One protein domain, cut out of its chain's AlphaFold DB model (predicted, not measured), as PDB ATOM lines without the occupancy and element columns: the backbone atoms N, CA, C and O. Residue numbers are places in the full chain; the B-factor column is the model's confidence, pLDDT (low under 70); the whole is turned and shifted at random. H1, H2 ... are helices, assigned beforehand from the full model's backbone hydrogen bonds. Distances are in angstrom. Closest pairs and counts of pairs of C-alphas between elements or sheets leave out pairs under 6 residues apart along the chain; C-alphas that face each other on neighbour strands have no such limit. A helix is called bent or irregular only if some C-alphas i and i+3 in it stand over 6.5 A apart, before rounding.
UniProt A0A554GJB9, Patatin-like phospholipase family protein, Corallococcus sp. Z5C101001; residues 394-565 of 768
ATOM      1  N   ALA A 394     198.250 -67.702 275.272       96.56
ATOM      2  CA  ALA A 394     199.330 -67.964 274.326       96.56
ATOM      3  C   ALA A 394     200.364 -66.828 274.275       96.56
ATOM      4  O   ALA A 394     201.552 -67.085 274.077       96.56
ATOM      5  N   GLY A 395     199.936 -65.576 274.468       92.75
ATOM      6  CA  GLY A 395     200.808 -64.403 274.492       92.75
ATOM      7  C   GLY A 395     201.492 -64.119 275.834       92.75
ATOM      8  O   GLY A 395     202.292 -63.185 275.893       92.75
ATOM      9  N   ALA A 396     201.202 -64.892 276.891       88.44
ATOM     10  CA  ALA A 396     201.705 -64.658 278.250       88.44
ATOM     11  C   ALA A 396     203.234 -64.788 278.441       88.44
ATOM     12  O   ALA A 396     203.787 -63.975 279.191       88.44
ATOM     13  N   PRO A 397     203.952 -65.721 277.779       86.75
ATOM     14  CA  PRO A 397     205.403 -65.807 277.913       86.75
ATOM     15  C   PRO A 397     206.118 -64.515 277.484       86.75
ATOM     16  O   PRO A 397     205.576 -63.673 276.765       86.75
ATOM     17  N   LEU A 398     207.383 -64.373 277.895       79.31
ATOM     18  CA  LEU A 398     208.181 -63.152 277.688       79.31
ATOM     19  C   LEU A 398     207.514 -61.899 278.294       79.31
ATOM     20  O   LEU A 398     207.459 -60.862 277.640       79.31
ATOM     21  N   PHE A 399     207.006 -61.993 279.528       75.31
ATOM     22  CA  PHE A 399     206.343 -60.888 280.241       75.31
ATOM     23  C   PHE A 399     205.180 -60.277 279.438       75.31
ATOM     24  O   PHE A 399     205.141 -59.071 279.193       75.31
ATOM     25  N   ALA A 400     204.260 -61.127 278.971       84.31
ATOM     26  CA  ALA A 400     203.129 -60.747 278.125       84.31
ATOM     27  C   ALA A 400     203.516 -60.061 276.795       84.31
ATOM     28  O   ALA A 400     202.695 -59.364 276.191       84.31
ATOM     29  N   PHE A 401     204.752 -60.247 276.312       86.38
ATOM     30  CA  PHE A 401     205.227 -59.696 275.039       86.38
ATOM     31  C   PHE A 401     205.189 -60.717 273.886       86.38
ATOM     32  O   PHE A 401     205.228 -60.315 272.719       86.38
ATOM     33  N   LEU A 402     205.076 -62.028 274.168       91.50
ATOM     34  CA  LEU A 402     205.077 -63.062 273.121       91.50
ATOM     35  C   LEU A 402     203.941 -62.866 272.103       91.50
ATOM     36  O   LEU A 402     204.145 -63.111 270.914       91.50
ATOM     37  N   GLY A 403     202.782 -62.356 272.534       93.75
ATOM     38  CA  GLY A 403     201.629 -62.117 271.664       93.75
ATOM     39  C   GLY A 403     201.928 -61.228 270.450       93.75
ATOM     40  O   GLY A 403     201.331 -61.424 269.395       93.75
ATOM     41  N   PHE A 404     202.895 -60.306 270.506       94.62
ATOM     42  CA  PHE A 404     203.244 -59.499 269.328       94.62
ATOM     43  C   PHE A 404     203.949 -60.296 268.218       94.62
ATOM     44  O   PHE A 404     203.891 -59.891 267.058       94.62
ATOM     45  N   PHE A 405     204.581 -61.431 268.518       96.06
ATOM     46  CA  PHE A 405     205.336 -62.199 267.518       96.06
ATOM     47  C   PHE A 405     204.476 -63.018 266.556       96.06
ATOM     48  O   PHE A 405     204.985 -63.404 265.508       96.06
ATOM     49  N   GLU A 406     203.209 -63.283 266.884       96.75
ATOM     50  CA  GLU A 406     202.314 -64.066 266.031       96.75
ATOM     51  C   GLU A 406     200.846 -63.677 266.248       96.75
ATOM     52  O   GLU A 406     200.313 -63.731 267.357       96.75
ATOM     53  N   THR A 407     200.173 -63.307 265.160       96.81
ATOM     54  CA  THR A 407     198.750 -62.958 265.114       96.81
ATOM     55  C   THR A 407     197.870 -64.083 265.655       96.81
ATOM     56  O   THR A 407     196.894 -63.806 266.353       96.81
ATOM     57  N   GLY A 408     198.241 -65.347 265.421       96.69
ATOM     58  CA  GLY A 408     197.566 -66.507 266.008       96.69
ATOM     59  C   GLY A 408     197.463 -66.466 267.541       96.69
ATOM     60  O   GLY A 408     196.421 -66.831 268.081       96.69
ATOM     61  N   PHE A 409     198.486 -65.961 268.244       98.00
ATOM     62  CA  PHE A 409     198.468 -65.855 269.710       98.00
ATOM     63  C   PHE A 409     197.474 -64.787 270.175       98.00
ATOM     64  O   PHE A 409     196.636 -65.064 271.027       98.00
ATOM     65  N   ARG A 410     197.490 -63.601 269.551       97.50
ATOM     66  CA  ARG A 410     196.540 -62.508 269.851       97.50
ATOM     67  C   ARG A 410     195.097 -62.940 269.597       97.50
ATOM     68  O   ARG A 410     194.221 -62.706 270.423       97.50
ATOM     69  N   VAL A 411     194.852 -63.621 268.477       97.62
ATOM     70  CA  VAL A 411     193.534 -64.179 268.143       97.62
ATOM     71  C   VAL A 411     193.070 -65.188 269.197       97.62
ATOM     72  O   VAL A 411     191.915 -65.138 269.616       97.62
ATOM     73  N   PHE A 412     193.951 -66.082 269.650       98.31
ATOM     74  CA  PHE A 412     193.639 -67.036 270.712       98.31
ATOM     75  C   PHE A 412     193.322 -66.348 272.043       98.31
ATOM     76  O   PHE A 412     192.275 -66.620 272.630       98.31
ATOM     77  N   ASP A 413     194.165 -65.407 272.465       98.44
ATOM     78  CA  ASP A 413     194.008 -64.673 273.721       98.44
ATOM     79  C   ASP A 413     192.706 -63.856 273.749       98.44
ATOM     80  O   ASP A 413     192.022 -63.827 274.772       98.44
ATOM     81  N   PHE A 414     192.295 -63.275 272.613       98.19
ATOM     82  CA  PHE A 414     190.992 -62.614 272.471       98.19
ATOM     83  C   PHE A 414     189.829 -63.572 272.766       98.19
ATOM     84  O   PHE A 414     188.935 -63.264 273.556       98.19
ATOM     85  N   TYR A 415     189.825 -64.756 272.143       98.00
ATOM     86  CA  TYR A 415     188.753 -65.732 272.349       98.00
ATOM     87  C   TYR A 415     188.785 -66.363 273.745       98.00
ATOM     88  O   TYR A 415     187.719 -66.649 274.290       98.00
ATOM     89  N   LEU A 416     189.966 -66.491 274.355       98.25
ATOM     90  CA  LEU A 416     190.124 -66.883 275.755       98.25
ATOM     91  C   LEU A 416     189.493 -65.846 276.696       98.25
ATOM     92  O   LEU A 416     188.704 -66.212 277.561       98.25
ATOM     93  N   GLY A 417     189.724 -64.553 276.452       97.56
ATOM     94  CA  GLY A 417     189.051 -63.474 277.180       97.56
ATOM     95  C   GLY A 417     187.528 -63.551 277.068       97.56
ATOM     96  O   GLY A 417     186.822 -63.448 278.072       97.56
ATOM     97  N   MET A 418     187.002 -63.811 275.865       96.50
ATOM     98  CA  MET A 418     185.564 -64.032 275.669       96.50
ATOM     99  C   MET A 418     185.041 -65.255 276.445       96.50
ATOM    100  O   MET A 418     183.953 -65.200 277.019       96.50
ATOM    101  N   TYR A 419     185.794 -66.361 276.464       95.56
ATOM    102  CA  TYR A 419     185.450 -67.574 277.213       95.56
ATOM    103  C   TYR A 419     185.400 -67.307 278.726       95.56
ATOM    104  O   TYR A 419     184.424 -67.682 279.382       95.56
ATOM    105  N   ASP A 420     186.400 -66.610 279.268       95.12
ATOM    106  CA  ASP A 420     186.473 -66.274 280.690       95.12
ATOM    107  C   ASP A 420     185.399 -65.252 281.101       95.12
ATOM    108  O   ASP A 420     184.806 -65.384 282.173       95.12
ATOM    109  N   ALA A 421     185.037 -64.306 280.224       93.00
ATOM    110  CA  ALA A 421     183.881 -63.429 280.430       93.00
ATOM    111  C   ALA A 421     182.562 -64.209 280.538       93.00
ATOM    112  O   ALA A 421     181.758 -63.923 281.425       93.00
ATOM    113  N   ARG A 422     182.335 -65.202 279.664       91.06
ATOM    114  CA  ARG A 422     181.164 -66.089 279.762       91.06
ATOM    115  C   ARG A 422     181.164 -66.826 281.099       91.06
ATOM    116  O   ARG A 422     180.185 -66.733 281.828       91.06
ATOM    117  N   ARG A 423     182.269 -67.494 281.441       88.44
ATOM    118  CA  ARG A 423     182.405 -68.264 282.687       88.44
ATOM    119  C   ARG A 423     182.180 -67.408 283.937       88.44
ATOM    120  O   ARG A 423     181.499 -67.855 284.854       88.44
ATOM    121  N   MET A 424     182.685 -66.171 283.954       86.00
ATOM    122  CA  MET A 424     182.420 -65.204 285.026       86.00
ATOM    123  C   MET A 424     180.921 -64.887 285.153       86.00
ATOM    124  O   MET A 424     180.407 -64.840 286.268       86.00
ATOM    125  N   LEU A 425     180.223 -64.659 284.037       82.19
ATOM    126  CA  LEU A 425     178.793 -64.325 284.038       82.19
ATOM    127  C   LEU A 425     177.922 -65.531 284.427       82.19
ATOM    128  O   LEU A 425     177.009 -65.371 285.236       82.19
ATOM    129  N   ASP A 426     178.259 -66.733 283.945       80.62
ATOM    130  CA  ASP A 426     177.634 -67.999 284.355       80.62
ATOM    131  C   ASP A 426     177.766 -68.221 285.878       80.62
ATOM    132  O   ASP A 426     176.801 -68.584 286.554       80.62
ATOM    133  N   ASP A 427     178.956 -67.974 286.441       76.81
ATOM    134  CA  ASP A 427     179.221 -68.163 287.871       76.81
ATOM    135  C   ASP A 427     178.571 -67.086 288.753       76.81
ATOM    136  O   ASP A 427     178.169 -67.393 289.877       76.81
ATOM    137  N   ALA A 428     178.454 -65.848 288.259       72.62
ATOM    138  CA  ALA A 428     177.871 -64.722 288.990       72.62
ATOM    139  C   ALA A 428     176.332 -64.742 289.036       72.62
ATOM    140  O   ALA A 428     175.754 -64.240 289.999       72.62
ATOM    141  N   PHE A 429     175.664 -65.312 288.025       68.38
ATOM    142  CA  PHE A 429     174.211 -65.174 287.832       68.38
ATOM    143  C   PHE A 429     173.489 -66.504 287.535       68.38
ATOM    144  O   PHE A 429     172.558 -66.539 286.727       68.38
ATOM    145  N   ARG A 430     173.913 -67.586 288.203       56.59
ATOM    146  CA  ARG A 430     173.583 -69.010 287.945       56.59
ATOM    147  C   ARG A 430     172.140 -69.393 287.569       56.59
ATOM    148  O   ARG A 430     171.973 -70.442 286.954       56.59
ATOM    149  N   GLU A 431     171.122 -68.615 287.932       52.41
ATOM    150  CA  GLU A 431     169.708 -68.912 287.618       52.41
ATOM    151  C   GLU A 431     168.972 -67.797 286.843       52.41
ATOM    152  O   GLU A 431     167.914 -68.052 286.269       52.41
ATOM    153  N   GLU A 432     169.518 -66.576 286.774       59.62
ATOM    154  CA  GLU A 432     168.788 -65.391 286.283       59.62
ATOM    155  C   GLU A 432     169.338 -64.795 284.978       59.62
ATOM    156  O   GLU A 432     168.604 -64.120 284.251       59.62
ATOM    157  N   TRP A 433     170.609 -65.036 284.639       64.38
ATOM    158  CA  TRP A 433     171.211 -64.437 283.448       64.38
ATOM    159  C   TRP A 433     170.969 -65.262 282.185       64.38
ATOM    160  O   TRP A 433     171.207 -66.468 282.127       64.38
ATOM    161  N   LYS A 434     170.524 -64.574 281.131       67.31
ATOM    162  CA  LYS A 434     170.413 -65.112 279.774       67.31
ATOM    163  C   LYS A 434     171.244 -64.227 278.843       67.31
ATOM    164  O   LYS A 434     170.942 -63.034 278.751       67.31
ATOM    165  N   PRO A 435     172.261 -64.769 278.146       68.56
ATOM    166  CA  PRO A 435     172.969 -64.024 277.111       68.56
ATOM    167  C   PRO A 435     171.999 -63.578 276.012       68.56
ATOM    168  O   PRO A 435     170.964 -64.213 275.792       68.56
ATOM    169  N   SER A 436     172.334 -62.509 275.285       71.19
ATOM    170  CA  SER A 436     171.453 -62.010 274.225       71.19
ATOM    171  C   SER A 436     171.191 -63.084 273.158       71.19
ATOM    172  O   SER A 436     172.104 -63.774 272.697       71.19
ATOM    173  N   GLU A 437     169.932 -63.225 272.728       74.31
ATOM    174  CA  GLU A 437     169.514 -64.268 271.772       74.31
ATOM    175  C   GLU A 437     170.326 -64.221 270.469       74.31
ATOM    176  O   GLU A 437     170.645 -65.251 269.879       74.31
ATOM    177  N   ARG A 438     170.723 -63.014 270.046       74.81
ATOM    178  CA  ARG A 438     171.590 -62.787 268.885       74.81
ATOM    179  C   ARG A 438     172.996 -63.357 269.084       74.81
ATOM    180  O   ARG A 438     173.543 -63.926 268.142       74.81
ATOM    181  N   LEU A 439     173.579 -63.209 270.274       78.56
ATOM    182  CA  LEU A 439     174.895 -63.755 270.606       78.56
ATOM    183  C   LEU A 439     174.844 -65.287 270.630       78.56
ATOM    184  O   LEU A 439     175.659 -65.926 269.968       78.56
ATOM    185  N   LEU A 440     173.821 -65.865 271.271       77.12
ATOM    186  CA  LEU A 440     173.575 -67.312 271.265       77.12
ATOM    187  C   LEU A 440     173.383 -67.855 269.840       77.12
ATOM    188  O   LEU A 440     174.015 -68.839 269.461       77.12
ATOM    189  N   ALA A 441     172.566 -67.192 269.017       79.38
ATOM    190  CA  ALA A 441     172.315 -67.597 267.635       79.38
ATOM    191  C   ALA A 441     173.560 -67.483 266.739       79.38
ATOM    192  O   ALA A 441     173.776 -68.341 265.881       79.38
ATOM    193  N   ASN A 442     174.385 -66.449 266.928       81.94
ATOM    194  CA  ASN A 442     175.640 -66.283 266.199       81.94
ATOM    195  C   ASN A 442     176.672 -67.349 266.606       81.94
ATOM    196  O   ASN A 442     177.264 -67.973 265.726       81.94
ATOM    197  N   ALA A 443     176.837 -67.600 267.910       80.62
ATOM    198  CA  ALA A 443     177.738 -68.622 268.445       80.62
ATOM    199  C   ALA A 443     177.342 -70.036 267.995       80.62
ATOM    200  O   ALA A 443     178.184 -70.778 267.486       80.62
ATOM    201  N   ALA A 444     176.052 -70.379 268.082       77.19
ATOM    202  CA  ALA A 444     175.526 -71.673 267.649       77.19
ATOM    203  C   ALA A 444     175.691 -71.920 266.138       77.19
ATOM    204  O   ALA A 444     175.847 -73.064 265.716       77.19
ATOM    205  N   LYS A 445     175.672 -70.862 265.314       77.25
ATOM    206  CA  LYS A 445     175.854 -70.951 263.854       77.25
ATOM    207  C   LYS A 445     177.297 -70.700 263.386       77.25
ATOM    208  O   LYS A 445     177.545 -70.744 262.186       77.25
ATOM    209  N   GLY A 446     178.226 -70.374 264.291       71.62
ATOM    210  CA  GLY A 446     179.616 -70.010 263.969       71.62
ATOM    211  C   GLY A 446     179.785 -68.745 263.108       71.62
ATOM    212  O   GLY A 446     180.885 -68.471 262.626       71.62
ATOM    213  N   LEU A 447     178.719 -67.966 262.894       70.25
ATOM    214  CA  LEU A 447     178.699 -66.839 261.954       70.25
ATOM    215  C   LEU A 447     179.642 -65.710 262.394       70.25
ATOM    216  O   LEU A 447     179.912 -65.534 263.576       70.25
ATOM    217  N   GLY A 448     180.140 -64.912 261.444       73.44
ATOM    218  CA  GLY A 448     180.879 -63.672 261.734       73.44
ATOM    219  C   GLY A 448     182.201 -63.831 262.501       73.44
ATOM    220  O   GLY A 448     182.714 -62.836 263.012       73.44
ATOM    221  N   GLY A 449     182.750 -65.043 262.605       86.06
ATOM    222  CA  GLY A 449     183.958 -65.318 263.389       86.06
ATOM    223  C   GLY A 449     183.692 -65.804 264.816       86.06
ATOM    224  O   GLY A 449     184.626 -65.889 265.594       86.06
ATOM    225  N   TRP A 450     182.461 -66.176 265.179       91.56
ATOM    226  CA  TRP A 450     182.198 -66.820 266.476       91.56
ATOM    227  C   TRP A 450     182.734 -68.267 266.573       91.56
ATOM    228  O   TRP A 450     182.862 -68.804 267.669       91.56
ATOM    229  N   GLN A 451     183.081 -68.900 265.449       92.44
ATOM    230  CA  GLN A 451     183.521 -70.300 265.386       92.44
ATOM    231  C   GLN A 451     184.693 -70.675 266.333       92.44
ATOM    232  O   GLN A 451     184.585 -71.721 266.979       92.44
ATOM    233  N   PRO A 452     185.775 -69.880 266.496       95.31
ATOM    234  CA  PRO A 452     186.864 -70.231 267.414       95.31
ATOM    235  C   PRO A 452     186.417 -70.211 268.883       95.31
ATOM    236  O   PRO A 452     186.754 -71.124 269.630       95.31
ATOM    237  N   PHE A 453     185.577 -69.246 269.277       95.31
ATOM    238  CA  PHE A 453     184.944 -69.212 270.603       95.31
ATOM    239  C   PHE A 453     184.067 -70.448 270.855       95.31
ATOM    240  O   PHE A 453     184.140 -71.043 271.931       95.31
ATOM    241  N   THR A 454     183.267 -70.863 269.866       93.88
ATOM    242  CA  THR A 454     182.404 -72.050 269.979       93.88
ATOM    243  C   THR A 454     183.234 -73.334 270.108       93.88
ATOM    244  O   THR A 454     182.918 -74.179 270.945       93.88
ATOM    245  N   CYS A 455     184.328 -73.468 269.348       95.25
ATOM    246  CA  CYS A 455     185.279 -74.578 269.481       95.25
ATOM    247  C   CYS A 455     185.972 -74.590 270.855       95.25
ATOM    248  O   CYS A 455     185.938 -75.608 271.546       95.25
ATOM    249  N   MET A 456     186.543 -73.458 271.282       96.94
ATOM    250  CA  MET A 456     187.206 -73.304 272.582       96.94
ATOM    251  C   MET A 456     186.269 -73.665 273.736       96.94
ATOM    252  O   MET A 456     186.609 -74.511 274.559       96.94
ATOM    253  N   SER A 457     185.065 -73.086 273.751       94.94
ATOM    254  CA  SER A 457     184.070 -73.353 274.792       94.94
ATOM    255  C   SER A 457     183.674 -74.826 274.819       94.94
ATOM    256  O   SER A 457     183.650 -75.428 275.884       94.94
ATOM    257  N   ALA A 458     183.439 -75.449 273.659       94.94
ATOM    258  CA  ALA A 458     183.077 -76.862 273.608       94.94
ATOM    259  C   ALA A 458     184.206 -77.793 274.096       94.94
ATOM    260  O   ALA A 458     183.916 -78.816 274.713       94.94
ATOM    261  N   VAL A 459     185.476 -77.451 273.851       96.06
ATOM    262  CA  VAL A 459     186.635 -78.220 274.338       96.06
ATOM    263  C   VAL A 459     186.815 -78.064 275.851       96.06
ATOM    264  O   VAL A 459     186.903 -79.068 276.555       96.06
ATOM    265  N   TYR A 460     186.838 -76.829 276.357       95.88
ATOM    266  CA  TYR A 460     187.072 -76.535 277.776       95.88
ATOM    267  C   TYR A 460     185.891 -76.928 278.680       95.88
ATOM    268  O   TYR A 460     186.103 -77.441 279.776       95.88
ATOM    269  N   ASP A 461     184.650 -76.828 278.199       93.50
ATOM    270  CA  ASP A 461     183.475 -77.346 278.917       93.50
ATOM    271  C   ASP A 461     183.359 -78.885 278.818       93.50
ATOM    272  O   ASP A 461     182.433 -79.476 279.369       93.50
ATOM    273  N   SER A 462     184.278 -79.562 278.108       92.25
ATOM    274  CA  SER A 462     184.234 -81.010 277.835       92.25
ATOM    275  C   SER A 462     182.916 -81.467 277.167       92.25
ATOM    276  O   SER A 462     182.379 -82.534 277.470       92.25
ATOM    277  N   SER A 463     182.389 -80.655 276.244       92.25
ATOM    278  CA  SER A 463     181.116 -80.878 275.546       92.25
ATOM    279  C   SER A 463     181.182 -82.053 274.557       92.25
ATOM    280  O   SER A 463     182.134 -82.139 273.773       92.25
ATOM    281  N   PRO A 464     180.141 -82.911 274.471       90.25
ATOM    282  CA  PRO A 464     180.095 -84.005 273.493       90.25
ATOM    283  C   PRO A 464     180.131 -83.514 272.036       90.25
ATOM    284  O   PRO A 464     180.563 -84.247 271.148       90.25
ATOM    285  N   ASN A 465     179.742 -82.259 271.782       89.19
ATOM    286  CA  ASN A 465     179.709 -81.671 270.442       89.19
ATOM    287  C   ASN A 465     181.036 -80.999 270.031       89.19
ATOM    288  O   ASN A 465     181.107 -80.409 268.951       89.19
ATOM    289  N   ALA A 466     182.103 -81.086 270.839       92.56
ATOM    290  CA  ALA A 466     183.396 -80.455 270.546       92.56
ATOM    291  C   ALA A 466     183.975 -80.861 269.176       92.56
ATOM    292  O   ALA A 466     184.500 -80.022 268.447       92.56
ATOM    293  N   ALA A 467     183.797 -82.124 268.773       92.88
ATOM    294  CA  ALA A 467     184.230 -82.619 267.465       92.88
ATOM    295  C   ALA A 467     183.489 -81.984 266.273       92.88
ATOM    296  O   ALA A 467     184.026 -81.984 265.169       92.88
ATOM    297  N   GLN A 468     182.283 -81.442 266.478       91.88
ATOM    298  CA  GLN A 468     181.539 -80.677 265.472       91.88
ATOM    299  C   GLN A 468     181.893 -79.186 265.536       91.88
ATOM    300  O   GLN A 468     182.147 -78.566 264.506       91.88
ATOM    301  N   ALA A 469     181.967 -78.620 266.745       90.94
ATOM    302  CA  ALA A 469     182.309 -77.214 266.969       90.94
ATOM    303  C   ALA A 469     183.705 -76.841 266.432       90.94
ATOM    304  O   ALA A 469     183.905 -75.731 265.942       90.94
ATOM    305  N   CYS A 470     184.657 -77.777 266.490       92.56
ATOM    306  CA  CYS A 470     186.038 -77.585 266.052       92.56
ATOM    307  C   CYS A 470     186.332 -78.039 264.607       92.56
ATOM    308  O   CYS A 470     187.502 -78.207 264.262       92.56
ATOM    309  N   GLN A 471     185.323 -78.247 263.751       90.12
ATOM    310  CA  GLN A 471     185.536 -78.624 262.341       90.12
ATOM    311  C   GLN A 471     186.077 -77.468 261.484       90.12
ATOM    312  O   GLN A 471     185.884 -76.295 261.798       90.12
ATOM    313  N   GLY A 472     186.723 -77.813 260.364       87.00
ATOM    314  CA  GLY A 472     187.215 -76.872 259.350       87.00
ATOM    315  C   GLY A 472     188.723 -76.597 259.410       87.00
ATOM    316  O   GLY A 472     189.353 -76.669 260.468       87.00
ATOM    317  N   GLU A 473     189.302 -76.270 258.253       85.50
ATOM    318  CA  GLU A 473     190.737 -75.980 258.077       85.50
ATOM    319  C   GLU A 473     191.148 -74.659 258.747       85.50
ATOM    320  O   GLU A 473     192.215 -74.560 259.346       85.50
ATOM    321  N   GLY A 474     190.257 -73.657 258.761       87.56
ATOM    322  CA  GLY A 474     190.506 -72.350 259.388       87.56
ATOM    323  C   GLY A 474     190.759 -72.382 260.903       87.56
ATOM    324  O   GLY A 474     191.173 -71.371 261.465       87.56
ATOM    325  N   LEU A 475     190.537 -73.526 261.561       93.62
ATOM    326  CA  LEU A 475     190.835 -73.753 262.977       93.62
ATOM    327  C   LEU A 475     192.114 -74.577 263.224       93.62
ATOM    328  O   LEU A 475     192.404 -74.849 264.382       93.62
ATOM    329  N   GLU A 476     192.888 -74.985 262.208       91.94
ATOM    330  CA  GLU A 476     194.088 -75.830 262.398       91.94
ATOM    331  C   GLU A 476     195.069 -75.271 263.438       91.94
ATOM    332  O   GLU A 476     195.315 -75.904 264.465       91.94
ATOM    333  N   ASP A 477     195.561 -74.051 263.211       94.19
ATOM    334  CA  ASP A 477     196.491 -73.372 264.119       94.19
ATOM    335  C   ASP A 477     195.841 -73.072 265.490       94.19
ATOM    336  O   ASP A 477     196.495 -73.122 266.531       94.19
ATOM    337  N   PHE A 478     194.525 -72.830 265.516       96.69
ATOM    338  CA  PHE A 478     193.768 -72.579 266.747       96.69
ATOM    339  C   PHE A 478     193.628 -73.845 267.613       96.69
ATOM    340  O   PHE A 478     193.736 -73.768 268.835       96.69
ATOM    341  N   ARG A 479     193.454 -75.025 266.997       97.38
ATOM    342  CA  ARG A 479     193.432 -76.324 267.694       97.38
ATOM    343  C   ARG A 479     194.777 -76.643 268.351       97.38
ATOM    344  O   ARG A 479     194.788 -77.170 269.459       97.38
ATOM    345  N   ALA A 480     195.893 -76.287 267.712       97.19
ATOM    346  CA  ALA A 480     197.226 -76.439 268.298       97.19
ATOM    347  C   ALA A 480     197.433 -75.534 269.531       97.19
ATOM    348  O   ALA A 480     197.990 -75.985 270.531       97.19
ATOM    349  N   LEU A 481     196.931 -74.292 269.498       98.12
ATOM    350  CA  LEU A 481     196.970 -73.374 270.647       98.12
ATOM    351  C   LEU A 481     196.059 -73.831 271.800       98.12
ATOM    352  O   LEU A 481     196.483 -73.792 272.954       98.12
ATOM    353  N   LEU A 482     194.856 -74.342 271.499       97.94
ATOM    354  CA  LEU A 482     193.977 -74.973 272.497       97.94
ATOM    355  C   LEU A 482     194.660 -76.152 273.202       97.94
ATOM    356  O   LEU A 482     194.556 -76.277 274.421       97.94
ATOM    357  N   GLN A 483     195.368 -77.007 272.454       98.19
ATOM    358  CA  GLN A 483     196.086 -78.140 273.038       98.19
ATOM    359  C   GLN A 483     197.251 -77.667 273.911       98.19
ATOM    360  O   GLN A 483     197.331 -78.080 275.062       98.19
ATOM    361  N   MET A 484     198.082 -76.740 273.418       97.88
ATOM    362  CA  MET A 484     199.182 -76.162 274.198       97.88
ATOM    363  C   MET A 484     198.691 -75.565 275.528       97.88
ATOM    364  O   MET A 484     199.304 -75.797 276.566       97.88
ATOM    365  N   SER A 485     197.576 -74.829 275.509       97.88
ATOM    366  CA  SER A 485     196.986 -74.222 276.708       97.88
ATOM    367  C   SER A 485     196.482 -75.276 277.711       97.88
ATOM    368  O   SER A 485     196.723 -75.151 278.914       97.88
ATOM    369  N   LEU A 486     195.866 -76.369 277.234       97.69
ATOM    370  CA  LEU A 486     195.520 -77.524 278.076       97.69
ATOM    371  C   LEU A 486     196.763 -78.182 278.683       97.69
ATOM    372  O   LEU A 486     196.787 -78.443 279.882       97.69
ATOM    373  N   ASP A 487     197.795 -78.434 277.886       97.56
ATOM    374  CA  ASP A 487     199.019 -79.091 278.348       97.56
ATOM    375  C   ASP A 487     199.732 -78.254 279.419       97.56
ATOM    376  O   ASP A 487     200.107 -78.782 280.466       97.56
ATOM    377  N   GLN A 488     199.836 -76.938 279.198       95.75
ATOM    378  CA  GLN A 488     200.385 -75.970 280.151       95.75
ATOM    379  C   GLN A 488     199.594 -75.947 281.467       95.75
ATOM    380  O   GLN A 488     200.195 -75.928 282.544       95.75
ATOM    381  N   LEU A 489     198.255 -75.985 281.402       95.44
ATOM    382  CA  LEU A 489     197.401 -76.060 282.592       95.44
ATOM    383  C   LEU A 489     197.660 -77.354 283.373       95.44
ATOM    384  O   LEU A 489     197.811 -77.325 284.595       95.44
ATOM    385  N   TYR A 490     197.732 -78.492 282.680       95.69
ATOM    386  CA  TYR A 490     197.970 -79.787 283.316       95.69
ATOM    387  C   TYR A 490     199.392 -79.895 283.884       95.69
ATOM    388  O   TYR A 490     199.573 -80.503 284.941       95.69
ATOM    389  N   ASP A 491     200.404 -79.291 283.253       94.19
ATOM    390  CA  ASP A 491     201.774 -79.233 283.787       94.19
ATOM    391  C   ASP A 491     201.822 -78.431 285.093       94.19
ATOM    392  O   ASP A 491     202.300 -78.944 286.106       94.19
ATOM    393  N   ALA A 492     201.236 -77.229 285.105       91.06
ATOM    394  CA  ALA A 492     201.167 -76.382 286.293       91.06
ATOM    395  C   ALA A 492     200.405 -77.059 287.450       91.06
ATOM    396  O   ALA A 492     200.923 -77.165 288.564       91.06
ATOM    397  N   CYS A 493     199.207 -77.585 287.179       91.25
ATOM    398  CA  CYS A 493     198.362 -78.225 288.189       91.25
ATOM    399  C   CYS A 493     198.921 -79.567 288.690       91.25
ATOM    400  O   CYS A 493     198.854 -79.856 289.881       91.25
ATOM    401  N   SER A 494     199.525 -80.397 287.831       91.06
ATOM    402  CA  SER A 494     200.117 -81.664 288.296       91.06
ATOM    403  C   SER A 494     201.352 -81.454 289.186       91.06
ATOM    404  O   SER A 494     201.635 -82.292 290.041       91.06
ATOM    405  N   LYS A 495     202.052 -80.317 289.048       88.38
ATOM    406  CA  LYS A 495     203.192 -79.923 289.895       88.38
ATOM    407  C   LYS A 495     202.788 -79.301 291.239       88.38
ATOM    408  O   LYS A 495     203.603 -79.294 292.159       88.38
ATOM    409  N   SER A 496     201.553 -78.816 291.395       81.12
ATOM    410  CA  SER A 496     201.050 -78.230 292.652       81.12
ATOM    411  C   SER A 496     200.394 -79.241 293.605       81.12
ATOM    412  O   SER A 496     199.837 -78.857 294.640       81.12
ATOM    413  N   ALA A 497     200.407 -80.532 293.262       72.25
ATOM    414  CA  ALA A 497     199.790 -81.586 294.057       72.25
ATOM    415  C   ALA A 497     200.400 -81.646 295.473       72.25
ATOM    416  O   ALA A 497     201.570 -81.974 295.655       72.25
ATOM    417  N   GLY A 498     199.592 -81.319 296.486       65.94
ATOM    418  CA  GLY A 498     199.992 -81.331 297.898       65.94
ATOM    419  C   GLY A 498     200.687 -80.065 298.419       65.94
ATOM    420  O   GLY A 498     200.966 -80.005 299.613       65.94
ATOM    421  N   THR A 499     200.941 -79.047 297.584       65.81
ATOM    422  CA  THR A 499     201.617 -77.800 298.014       65.81
ATOM    423  C   THR A 499     200.680 -76.614 298.229       65.81
ATOM    424  O   THR A 499     201.054 -75.667 298.915       65.81
ATOM    425  N   THR A 500     199.463 -76.649 297.675       60.53
ATOM    426  CA  THR A 500     198.494 -75.539 297.761       60.53
ATOM    427  C   THR A 500     197.230 -75.967 298.521       60.53
ATOM    428  O   THR A 500     196.796 -77.109 298.350       60.53
ATOM    429  N   PRO A 501     196.608 -75.098 299.349       60.16
ATOM    430  CA  PRO A 501     195.366 -75.433 300.040       60.16
ATOM    431  C   PRO A 501     194.225 -75.820 299.081       60.16
ATOM    432  O   PRO A 501     194.059 -75.166 298.041       60.16
ATOM    433  N   PRO A 502     193.394 -76.820 299.443       50.75
ATOM    434  CA  PRO A 502     192.154 -77.116 298.728       50.75
ATOM    435  C   PRO A 502     191.260 -75.872 298.603       50.75
ATOM    436  O   PRO A 502     191.180 -75.074 299.536       50.75
ATOM    437  N   ALA A 503     190.561 -75.742 297.470       56.62
ATOM    438  CA  ALA A 503     189.634 -74.646 297.140       56.62
ATOM    439  C   ALA A 503     190.247 -73.241 296.908       56.62
ATOM    440  O   ALA A 503     189.531 -72.242 296.967       56.62
ATOM    441  N   SER A 504     191.540 -73.140 296.585       68.06
ATOM    442  CA  SER A 504     192.169 -71.873 296.149       68.06
ATOM    443  C   SER A 504     191.829 -71.464 294.698       68.06
ATOM    444  O   SER A 504     191.834 -70.270 294.374       68.06
ATOM    445  N   TRP A 505     191.470 -72.436 293.852       76.44
ATOM    446  CA  TRP A 505     191.006 -72.270 292.468       76.44
ATOM    447  C   TRP A 505     189.681 -73.012 292.221       76.44
ATOM    448  O   TRP A 505     189.313 -73.920 292.970       76.44
ATOM    449  N   ARG A 506     188.980 -72.664 291.135       82.31
ATOM    450  CA  ARG A 506     187.743 -73.330 290.674       82.31
ATOM    451  C   ARG A 506     187.871 -73.811 289.227       82.31
ATOM    452  O   ARG A 506     187.378 -73.168 288.304       82.31
ATOM    453  N   ASN A 507     188.546 -74.943 289.019       89.06
ATOM    454  CA  ASN A 507     188.852 -75.440 287.676       89.06
ATOM    455  C   ASN A 507     188.936 -76.974 287.607       89.06
ATOM    456  O   ASN A 507     189.939 -77.580 287.982       89.06
ATOM    457  N   ALA A 508     187.910 -77.591 287.015       90.81
ATOM    458  CA  ALA A 508     187.790 -79.044 286.895       90.81
ATOM    459  C   ALA A 508     188.880 -79.710 286.026       90.81
ATOM    460  O   ALA A 508     189.106 -80.917 286.132       90.81
ATOM    461  N   HIS A 509     189.574 -78.970 285.152       94.00
ATOM    462  CA  HIS A 509     190.760 -79.496 284.464       94.00
ATOM    463  C   HIS A 509     191.969 -79.562 285.402       94.00
ATOM    464  O   HIS A 509     192.697 -80.553 285.379       94.00
ATOM    465  N   CYS A 510     192.136 -78.561 286.268       91.12
ATOM    466  CA  CYS A 510     193.188 -78.552 287.281       91.12
ATOM    467  C   CYS A 510     193.009 -79.703 288.282       91.12
ATOM    468  O   CYS A 510     193.953 -80.443 288.557       91.12
ATOM    469  N   ASP A 511     191.773 -79.940 288.729       90.31
ATOM    470  CA  ASP A 511     191.447 -81.049 289.635       90.31
ATOM    471  C   ASP A 511     191.736 -82.421 288.989       90.31
ATOM    472  O   ASP A 511     192.298 -83.313 289.629       90.31
ATOM    473  N   ARG A 512     191.438 -82.584 287.686       92.75
ATOM    474  CA  ARG A 512     191.811 -83.783 286.908       92.75
ATOM    475  C   ARG A 512     193.328 -83.964 286.793       92.75
ATOM    476  O   ARG A 512     193.809 -85.088 286.932       92.75
ATOM    477  N   ALA A 513     194.076 -82.886 286.562       93.00
ATOM    478  CA  ALA A 513     195.535 -82.916 286.470       93.00
ATOM    479  C   ALA A 513     196.196 -83.310 287.804       93.00
ATOM    480  O   ALA A 513     197.122 -84.121 287.822       93.00
ATOM    481  N   ILE A 514     195.678 -82.798 288.926       89.88
ATOM    482  CA  ILE A 514     196.117 -83.155 290.287       89.88
ATOM    483  C   ILE A 514     195.793 -84.619 290.606       89.88
ATOM    484  O   ILE A 514     196.601 -85.309 291.224       89.88
ATOM    485  N   ALA A 515     194.664 -85.134 290.112       91.06
ATOM    486  CA  ALA A 515     194.326 -86.558 290.160       91.06
ATOM    487  C   ALA A 515     195.178 -87.443 289.214       91.06
ATOM    488  O   ALA A 515     194.892 -88.631 289.060       91.06
ATOM    489  N   GLY A 516     196.209 -86.888 288.563       92.31
ATOM    490  CA  GLY A 516     197.142 -87.618 287.700       92.31
ATOM    491  C   GLY A 516     196.604 -87.963 286.309       92.31
ATOM    492  O   GLY A 516     197.233 -88.745 285.595       92.31
ATOM    493  N   GLN A 517     195.458 -87.407 285.901       95.06
ATOM    494  CA  GLN A 517     194.909 -87.631 284.562       95.06
ATOM    495  C   GLN A 517     195.696 -86.823 283.514       95.06
ATOM    496  O   GLN A 517     196.089 -85.689 283.795       95.06
ATOM    497  N   PRO A 518     195.918 -87.355 282.298       95.12
ATOM    498  CA  PRO A 518     196.540 -86.600 281.212       95.12
ATOM    499  C   PRO A 518     195.597 -85.510 280.663       95.12
ATOM    500  O   PRO A 518     194.374 -85.629 280.812       95.12
ATOM    501  N   PRO A 519     196.133 -84.477 279.982       95.94
ATOM    502  CA  PRO A 519     195.313 -83.493 279.285       95.94
ATOM    503  C   PRO A 519     194.441 -84.167 278.208       95.94
ATOM    504  O   PRO A 519     194.898 -85.091 277.522       95.94
ATOM    505  N   PRO A 520     193.174 -83.740 278.038       95.50
ATOM    506  CA  PRO A 520     192.334 -84.230 276.958       95.50
ATOM    507  C   PRO A 520     192.876 -83.759 275.604       95.50
ATOM    508  O   PRO A 520     193.518 -82.716 275.495       95.50
ATOM    509  N   ARG A 521     192.599 -84.543 274.559       95.62
ATOM    510  CA  ARG A 521     193.050 -84.255 273.194       95.62
ATOM    511  C   ARG A 521     192.020 -83.413 272.451       95.62
ATOM    512  O   ARG A 521     190.853 -83.798 272.382       95.62
ATOM    513  N   VAL A 522     192.455 -82.302 271.859       96.56
ATOM    514  CA  VAL A 522     191.601 -81.420 271.053       96.56
ATOM    515  C   VAL A 522     191.115 -82.156 269.788       96.56
ATOM    516  O   VAL A 522     191.942 -82.661 269.021       96.56
ATOM    517  N   PRO A 523     189.794 -82.229 269.521       94.19
ATOM    518  CA  PRO A 523     189.267 -82.897 268.331       94.19
ATOM    519  C   PRO A 523     189.777 -82.274 267.027       94.19
ATOM    520  O   PRO A 523     189.778 -81.055 266.879       94.19
ATOM    521  N   GLY A 524     190.171 -83.109 266.062       90.88
ATOM    522  CA  GLY A 524     190.720 -82.659 264.776       90.88
ATOM    523  C   GLY A 524     192.196 -82.244 264.820       90.88
ATOM    524  O   GLY A 524     192.696 -81.703 263.834       90.88
ATOM    525  N   LEU A 525     192.896 -82.480 265.937       93.12
ATOM    526  CA  LEU A 525     194.350 -82.360 266.034       93.12
ATOM    527  C   LEU A 525     194.997 -83.753 265.969       93.12
ATOM    528  O   LEU A 525     194.746 -84.613 266.815       93.12
ATOM    529  N   HIS A 526     195.831 -83.973 264.953       89.81
ATOM    530  CA  HIS A 526     196.458 -85.266 264.667       89.81
ATOM    531  C   HIS A 526     197.965 -85.089 264.400       89.81
ATOM    532  O   HIS A 526     198.383 -85.119 263.241       89.81
ATOM    533  N   PRO A 527     198.790 -84.871 265.443       91.56
ATOM    534  CA  PRO A 527     200.239 -84.868 265.283       91.56
ATOM    535  C   PRO A 527     200.725 -86.280 264.915       91.56
ATOM    536  O   PRO A 527     200.101 -87.275 265.292       91.56
ATOM    537  N   SER A 528     201.848 -86.380 264.198       86.19
ATOM    538  CA  SER A 528     202.443 -87.675 263.816       86.19
ATOM    539  C   SER A 528     202.870 -88.504 265.029       86.19
ATOM    540  O   SER A 528     202.785 -89.728 265.011       86.19
ATOM    541  N   GLU A 529     203.303 -87.822 266.087       90.31
ATOM    542  CA  GLU A 529     203.604 -88.371 267.402       90.31
ATOM    543  C   GLU A 529     203.145 -87.348 268.447       90.31
ATOM    544  O   GLU A 529     203.317 -86.142 268.257       90.31
ATOM    545  N   TRP A 530     202.523 -87.801 269.536       93.75
ATOM    546  CA  TRP A 530     202.124 -86.902 270.619       93.75
ATOM    547  C   TRP A 530     203.355 -86.568 271.474       93.75
ATOM    548  O   TRP A 530     203.991 -87.501 271.963       93.75
ATOM    549  N   PRO A 531     203.698 -85.282 271.673       94.50
ATOM    550  CA  PRO A 531     204.849 -84.904 272.484       94.50
ATOM    551  C   PRO A 531     204.613 -85.241 273.961       94.50
ATOM    552  O   PRO A 531     203.470 -85.372 274.408       94.50
ATOM    553  N   ASP A 532     205.692 -85.294 274.747       95.06
ATOM    554  CA  ASP A 532     205.562 -85.171 276.200       95.06
ATOM    555  C   ASP A 532     204.986 -83.785 276.524       95.06
ATOM    556  O   ASP A 532     205.602 -82.757 276.230       95.06
ATOM    557  N   TRP A 533     203.782 -83.754 277.087       94.94
ATOM    558  CA  TRP A 533     203.079 -82.521 277.427       94.94
ATOM    559  C   TRP A 533     203.693 -81.817 278.643       94.94
ATOM    560  O   TRP A 533     203.414 -80.640 278.858       94.94
ATOM    561  N   LYS A 534     204.541 -82.493 279.428       94.62
ATOM    562  CA  LYS A 534     205.193 -81.896 280.598       94.62
ATOM    563  C   LYS A 534     206.357 -80.994 280.201       94.62
ATOM    564  O   LYS A 534     207.069 -81.240 279.223       94.62
ATOM    565  N   ARG A 535     206.579 -79.948 280.995       92.75
ATOM    566  CA  ARG A 535     207.751 -79.069 280.910       92.75
ATOM    567  C   ARG A 535     208.875 -79.631 281.770       92.75
ATOM    568  O   ARG A 535     208.671 -79.861 282.964       92.75
ATOM    569  N   SER A 536     210.066 -79.790 281.194       87.75
ATOM    570  CA  SER A 536     211.248 -80.220 281.958       87.75
ATOM    571  C   SER A 536     211.871 -79.072 282.766       87.75
ATOM    572  O   SER A 536     211.797 -77.912 282.363       87.75
ATOM    573  N   ASP A 537     212.556 -79.385 283.867       80.50
ATOM    574  CA  ASP A 537     213.131 -78.381 284.787       80.50
ATOM    575  C   ASP A 537     214.181 -77.458 284.139       80.50
ATOM    576  O   ASP A 537     214.473 -76.378 284.648       80.50
ATOM    577  N   LYS A 538     214.767 -77.879 283.010       78.50
ATOM    578  CA  LYS A 538     215.779 -77.121 282.250       78.50
ATOM    579  C   LYS A 538     215.196 -76.360 281.059       78.50
ATOM    580  O   LYS A 538     215.936 -75.709 280.325       78.50
ATOM    581  N   GLU A 539     213.896 -76.477 280.829       81.12
ATOM    582  CA  GLU A 539     213.205 -75.873 279.701       81.12
ATOM    583  C   GLU A 539     212.613 -74.517 280.102       81.12
ATOM    584  O   GLU A 539     211.936 -74.392 281.128       81.12
ATOM    585  N   THR A 540     212.861 -73.480 279.301       82.81
ATOM    586  CA  THR A 540     212.223 -72.170 279.493       82.81
ATOM    587  C   THR A 540     210.756 -72.234 279.069       82.81
ATOM    588  O   THR A 540     210.375 -73.054 278.238       82.81
ATOM    589  N   GLU A 541     209.915 -71.357 279.612       85.06
ATOM    590  CA  GLU A 541     208.492 -71.295 279.249       85.06
ATOM    591  C   GLU A 541     208.281 -71.057 277.742       85.06
ATOM    592  O   GLU A 541     207.418 -71.682 277.122       85.06
ATOM    593  N   LEU A 542     209.128 -70.222 277.124       87.81
ATOM    594  CA  LEU A 542     209.125 -70.028 275.676       87.81
ATOM    595  C   LEU A 542     209.491 -71.321 274.935       87.81
ATOM    596  O   LEU A 542     208.779 -71.709 274.014       87.81
ATOM    597  N   ALA A 543     210.579 -71.996 275.324       88.62
ATOM    598  CA  ALA A 543     211.008 -73.233 274.671       88.62
ATOM    599  C   ALA A 543     209.936 -74.332 274.775       88.62
ATOM    600  O   ALA A 543     209.637 -74.975 273.772       88.62
ATOM    601  N   TYR A 544     209.302 -74.460 275.943       92.56
ATOM    602  CA  TYR A 544     208.174 -75.359 276.187       92.56
ATOM    603  C   TYR A 544     206.997 -75.078 275.245       92.56
ATOM    604  O   TYR A 544     206.565 -75.962 274.504       92.56
ATOM    605  N   SER A 545     206.540 -73.823 275.208       94.69
ATOM    606  CA  SER A 545     205.430 -73.387 274.353       94.69
ATOM    607  C   SER A 545     205.726 -73.647 272.873       94.69
ATOM    608  O   SER A 545     204.922 -74.246 272.158       94.69
ATOM    609  N   MET A 546     206.920 -73.267 272.405       95.00
ATOM    610  CA  MET A 546     207.309 -73.461 271.008       95.00
ATOM    611  C   MET A 546     207.502 -74.943 270.658       95.00
ATOM    612  O   MET A 546     207.165 -75.342 269.543       95.00
ATOM    613  N   ARG A 547     207.992 -75.783 271.584       94.69
ATOM    614  CA  ARG A 547     208.113 -77.238 271.385       94.69
ATOM    615  C   ARG A 547     206.749 -77.889 271.173       94.69
ATOM    616  O   ARG A 547     206.606 -78.655 270.220       94.69
ATOM    617  N   LEU A 548     205.768 -77.578 272.023       96.81
ATOM    618  CA  LEU A 548     204.403 -78.093 271.887       96.81
ATOM    619  C   LEU A 548     203.782 -77.657 270.554       96.81
ATOM    620  O   LEU A 548     203.368 -78.503 269.765       96.81
ATOM    621  N   LEU A 549     203.812 -76.358 270.238       97.00
ATOM    622  CA  LEU A 549     203.280 -75.835 268.972       97.00
ATOM    623  C   LEU A 549     203.974 -76.431 267.740       97.00
ATOM    624  O   LEU A 549     203.310 -76.753 266.754       97.00
ATOM    625  N   GLY A 550     205.293 -76.638 267.808       95.06
ATOM    626  CA  GLY A 550     206.048 -77.358 266.789       95.06
ATOM    627  C   GLY A 550     205.510 -78.774 266.576       95.06
ATOM    628  O   GLY A 550     205.145 -79.119 265.455       95.06
ATOM    629  N   ALA A 551     205.389 -79.569 267.642       95.31
ATOM    630  CA  ALA A 551     204.866 -80.935 267.573       95.31
ATOM    631  C   ALA A 551     203.405 -81.003 267.082       95.31
ATOM    632  O   ALA A 551     203.047 -81.916 266.340       95.31
ATOM    633  N   TYR A 552     202.580 -80.008 267.421       96.06
ATOM    634  CA  TYR A 552     201.196 -79.882 266.948       96.06
ATOM    635  C   TYR A 552     201.054 -79.306 265.532       96.06
ATOM    636  O   TYR A 552     199.936 -79.150 265.047       96.06
ATOM    637  N   GLY A 553     202.165 -79.035 264.841       93.69
ATOM    638  CA  GLY A 553     202.155 -78.600 263.445       93.69
ATOM    639  C   GLY A 553     201.695 -77.156 263.234       93.69
ATOM    640  O   GLY A 553     201.362 -76.807 262.104       93.69
ATOM    641  N   PHE A 554     201.704 -76.326 264.282       95.12
ATOM    642  CA  PHE A 554     201.344 -74.909 264.219       95.12
ATOM    643  C   PHE A 554     202.207 -74.152 263.199       95.12
ATOM    644  O   PHE A 554     203.424 -74.358 263.108       95.12
ATOM    645  N   GLN A 555     201.583 -73.253 262.442       94.44
ATOM    646  CA  GLN A 555     202.241 -72.408 261.457       94.44
ATOM    647  C   GLN A 555     202.464 -70.993 262.003       94.44
ATOM    648  O   GLN A 555     201.534 -70.193 262.054       94.44
ATOM    649  N   PHE A 556     203.713 -70.646 262.327       95.00
ATOM    650  CA  PHE A 556     204.072 -69.270 262.692       95.00
ATOM    651  C   PHE A 556     204.234 -68.431 261.415       95.00
ATOM    652  O   PHE A 556     205.289 -68.429 260.766       95.00
ATOM    653  N   ARG A 557     203.152 -67.760 261.024       94.25
ATOM    654  CA  ARG A 557     203.027 -66.972 259.794       94.25
ATOM    655  C   ARG A 557     203.865 -65.702 259.884       94.25
ATOM    656  O   ARG A 557     204.651 -65.438 258.976       94.25
ATOM    657  N   ASP A 558     203.777 -64.988 261.004       95.06
ATOM    658  CA  ASP A 558     204.431 -63.687 261.190       95.06
ATOM    659  C   ASP A 558     205.946 -63.828 261.436       95.06
ATOM    660  O   ASP A 558     206.733 -62.954 261.067       95.06
ATOM    661  N   LEU A 559     206.376 -64.968 261.994       93.25
ATOM    662  CA  LEU A 559     207.791 -65.340 262.147       93.25
ATOM    663  C   LEU A 559     208.405 -65.967 260.881       93.25
ATOM    664  O   LEU A 559     209.622 -66.180 260.832       93.25
ATOM    665  N   GLY A 560     207.590 -66.306 259.874       93.00
ATOM    666  CA  GLY A 560     208.035 -66.994 258.660       93.00
ATOM    667  C   GLY A 560     208.644 -68.375 258.932       93.00
ATOM    668  O   GLY A 560     209.672 -68.724 258.343       93.00
ATOM    669  N   VAL A 561     208.059 -69.147 259.857       92.38
ATOM    670  CA  VAL A 561     208.561 -70.470 260.266       92.38
ATOM    671  C   VAL A 561     207.628 -71.581 259.762       92.38
ATOM    672  O   VAL A 561     206.426 -71.535 260.029       92.38
ATOM    673  N   PRO A 562     208.151 -72.600 259.048       87.50
ATOM    674  CA  PRO A 562     207.352 -73.738 258.597       87.50
ATOM    675  C   PRO A 562     206.711 -74.529 259.746       87.50
ATOM    676  O   PRO A 562     207.261 -74.605 260.848       87.50
ATOM    677  N   ARG A 563     205.591 -75.201 259.450       90.75
ATOM    678  CA  ARG A 563     204.959 -76.174 260.357       90.75
ATOM    679  C   ARG A 563     205.986 -77.207 260.841       90.75
ATOM    680  O   ARG A 563     206.878 -77.601 260.090       90.75
ATOM    681  N   GLY A 564     205.876 -77.635 262.097       85.75
ATOM    682  CA  GLY A 564     206.810 -78.596 262.698       85.75
ATOM    683  C   GLY A 564     208.088 -77.989 263.295       85.75
ATOM    684  O   GLY A 564     208.819 -78.690 263.990       85.75
ATOM    685  N   ARG A 565     208.391 -76.704 263.051       87.88
ATOM    686  CA  ARG A 565     209.698 -76.090 263.373       87.88
ATOM    687  C   ARG A 565     209.661 -75.092 264.532       87.88
ATOM    688  O   ARG A 565     210.204 -73.994 264.442       87.88
TER     689      ARG A 565
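This is residues 394 to 565 of the 768 residues of the protein "Patatin-like phospholipase family protein" of Corallococcus sp. Z5C101001 (UniProt A0A554GJB9). Two long helices, H3 and H7, meet near their first ends and spread apart as a V, and the shorter H5 packs across H3 at residues 415 to 419. H9 packs on H7 on the side away from H5, the short H8 folds back on the last part of H7, and H4 and H6 pack on H5; residues 515 to 540 run back past H7 on the side away from H3. The printed part has 172 residues, with nine named helices in the order H1 to H9 and no named strand; the class is all helix. It is compact, with a radius of gyration of the C-alphas of 16.6 A, and spans 49 by 42 by 30 A.

H1 is residues 397 to 400, beginning at C-alpha 397 (205.403, -65.807, 277.913), and H2 is residues 402 to 405. H3, residues 407 to 428, is 31.8 A long. H4 is residues 437 to 445, 12.1 A; H5 is residues 451 to 460, 14.3 A; H6 is residues 466 to 469. H7, residues 473 to 495, is 34.4 A long and begins at C-alpha 473 (190.737, -75.980, 258.077); it is irregular, with C-alphas 474 and 477 7.7 A apart. H8 is residues 508 to 514. H9, residues 541 to 551, is 15.6 A long and ends at C-alpha 551 (204.866, -80.935, 267.573).

H5 and H7 are the hubs, touching four helices each. H7 touches H3 at a steep tilt of 62 degrees, the same way, with residues 477 to 481 alone; the closest C-alphas, of Phe 412 and Phe 478, are 6.8 A apart. H7 touches H9 at a steep tilt of 46 degrees, opposite ways, with the C-alphas of Met 484 and Leu 548 closest at 6.0 A. H8 touches residues 489 to 495 of H7, closest at C-alphas 494 and 514, 4.7 A. H5 touches H3 at a steep tilt of 59 degrees, closest at C-alphas 415 and 453, 5.4 A. H5 and H7 only just touch, with 3 pairs of C-alphas within 8 A, closest at Pro 452 and Leu 475, 6.9 A. H4 touches H5, about perpendicular at 85 degrees, closest at C-alphas 443 and 454, 6.0 A. H6 touches H5, closest at C-alphas 455 and 469, 4.7 A. H2 and H3 touch only at the corner, closest at C-alphas 403 and 409, 5.3 A. H1 and H9 only just touch, with 3 pairs within 8 A, closest at C-alphas 397 and 542, 6.1 A. H3 and H9 are apart. Every O i to N i+4 pair is within hydrogen-bond range in H3, H4, H5, H8 and H9, and 17 of 19 are in H7; H1, H2 and H6 are too short for such a pair.

The C-alphas farthest apart, of Glu 437 and Lys 538, are 49.1 A apart. The printed part has no cut. The links H7 to H8, 12 residues, and H8 to H9, 26 residues, are long. Residues 427 to 432 stand free. The mean pLDDT of the printed part is 88.2; residues 429 to 435 and 498 to 504 are under 70.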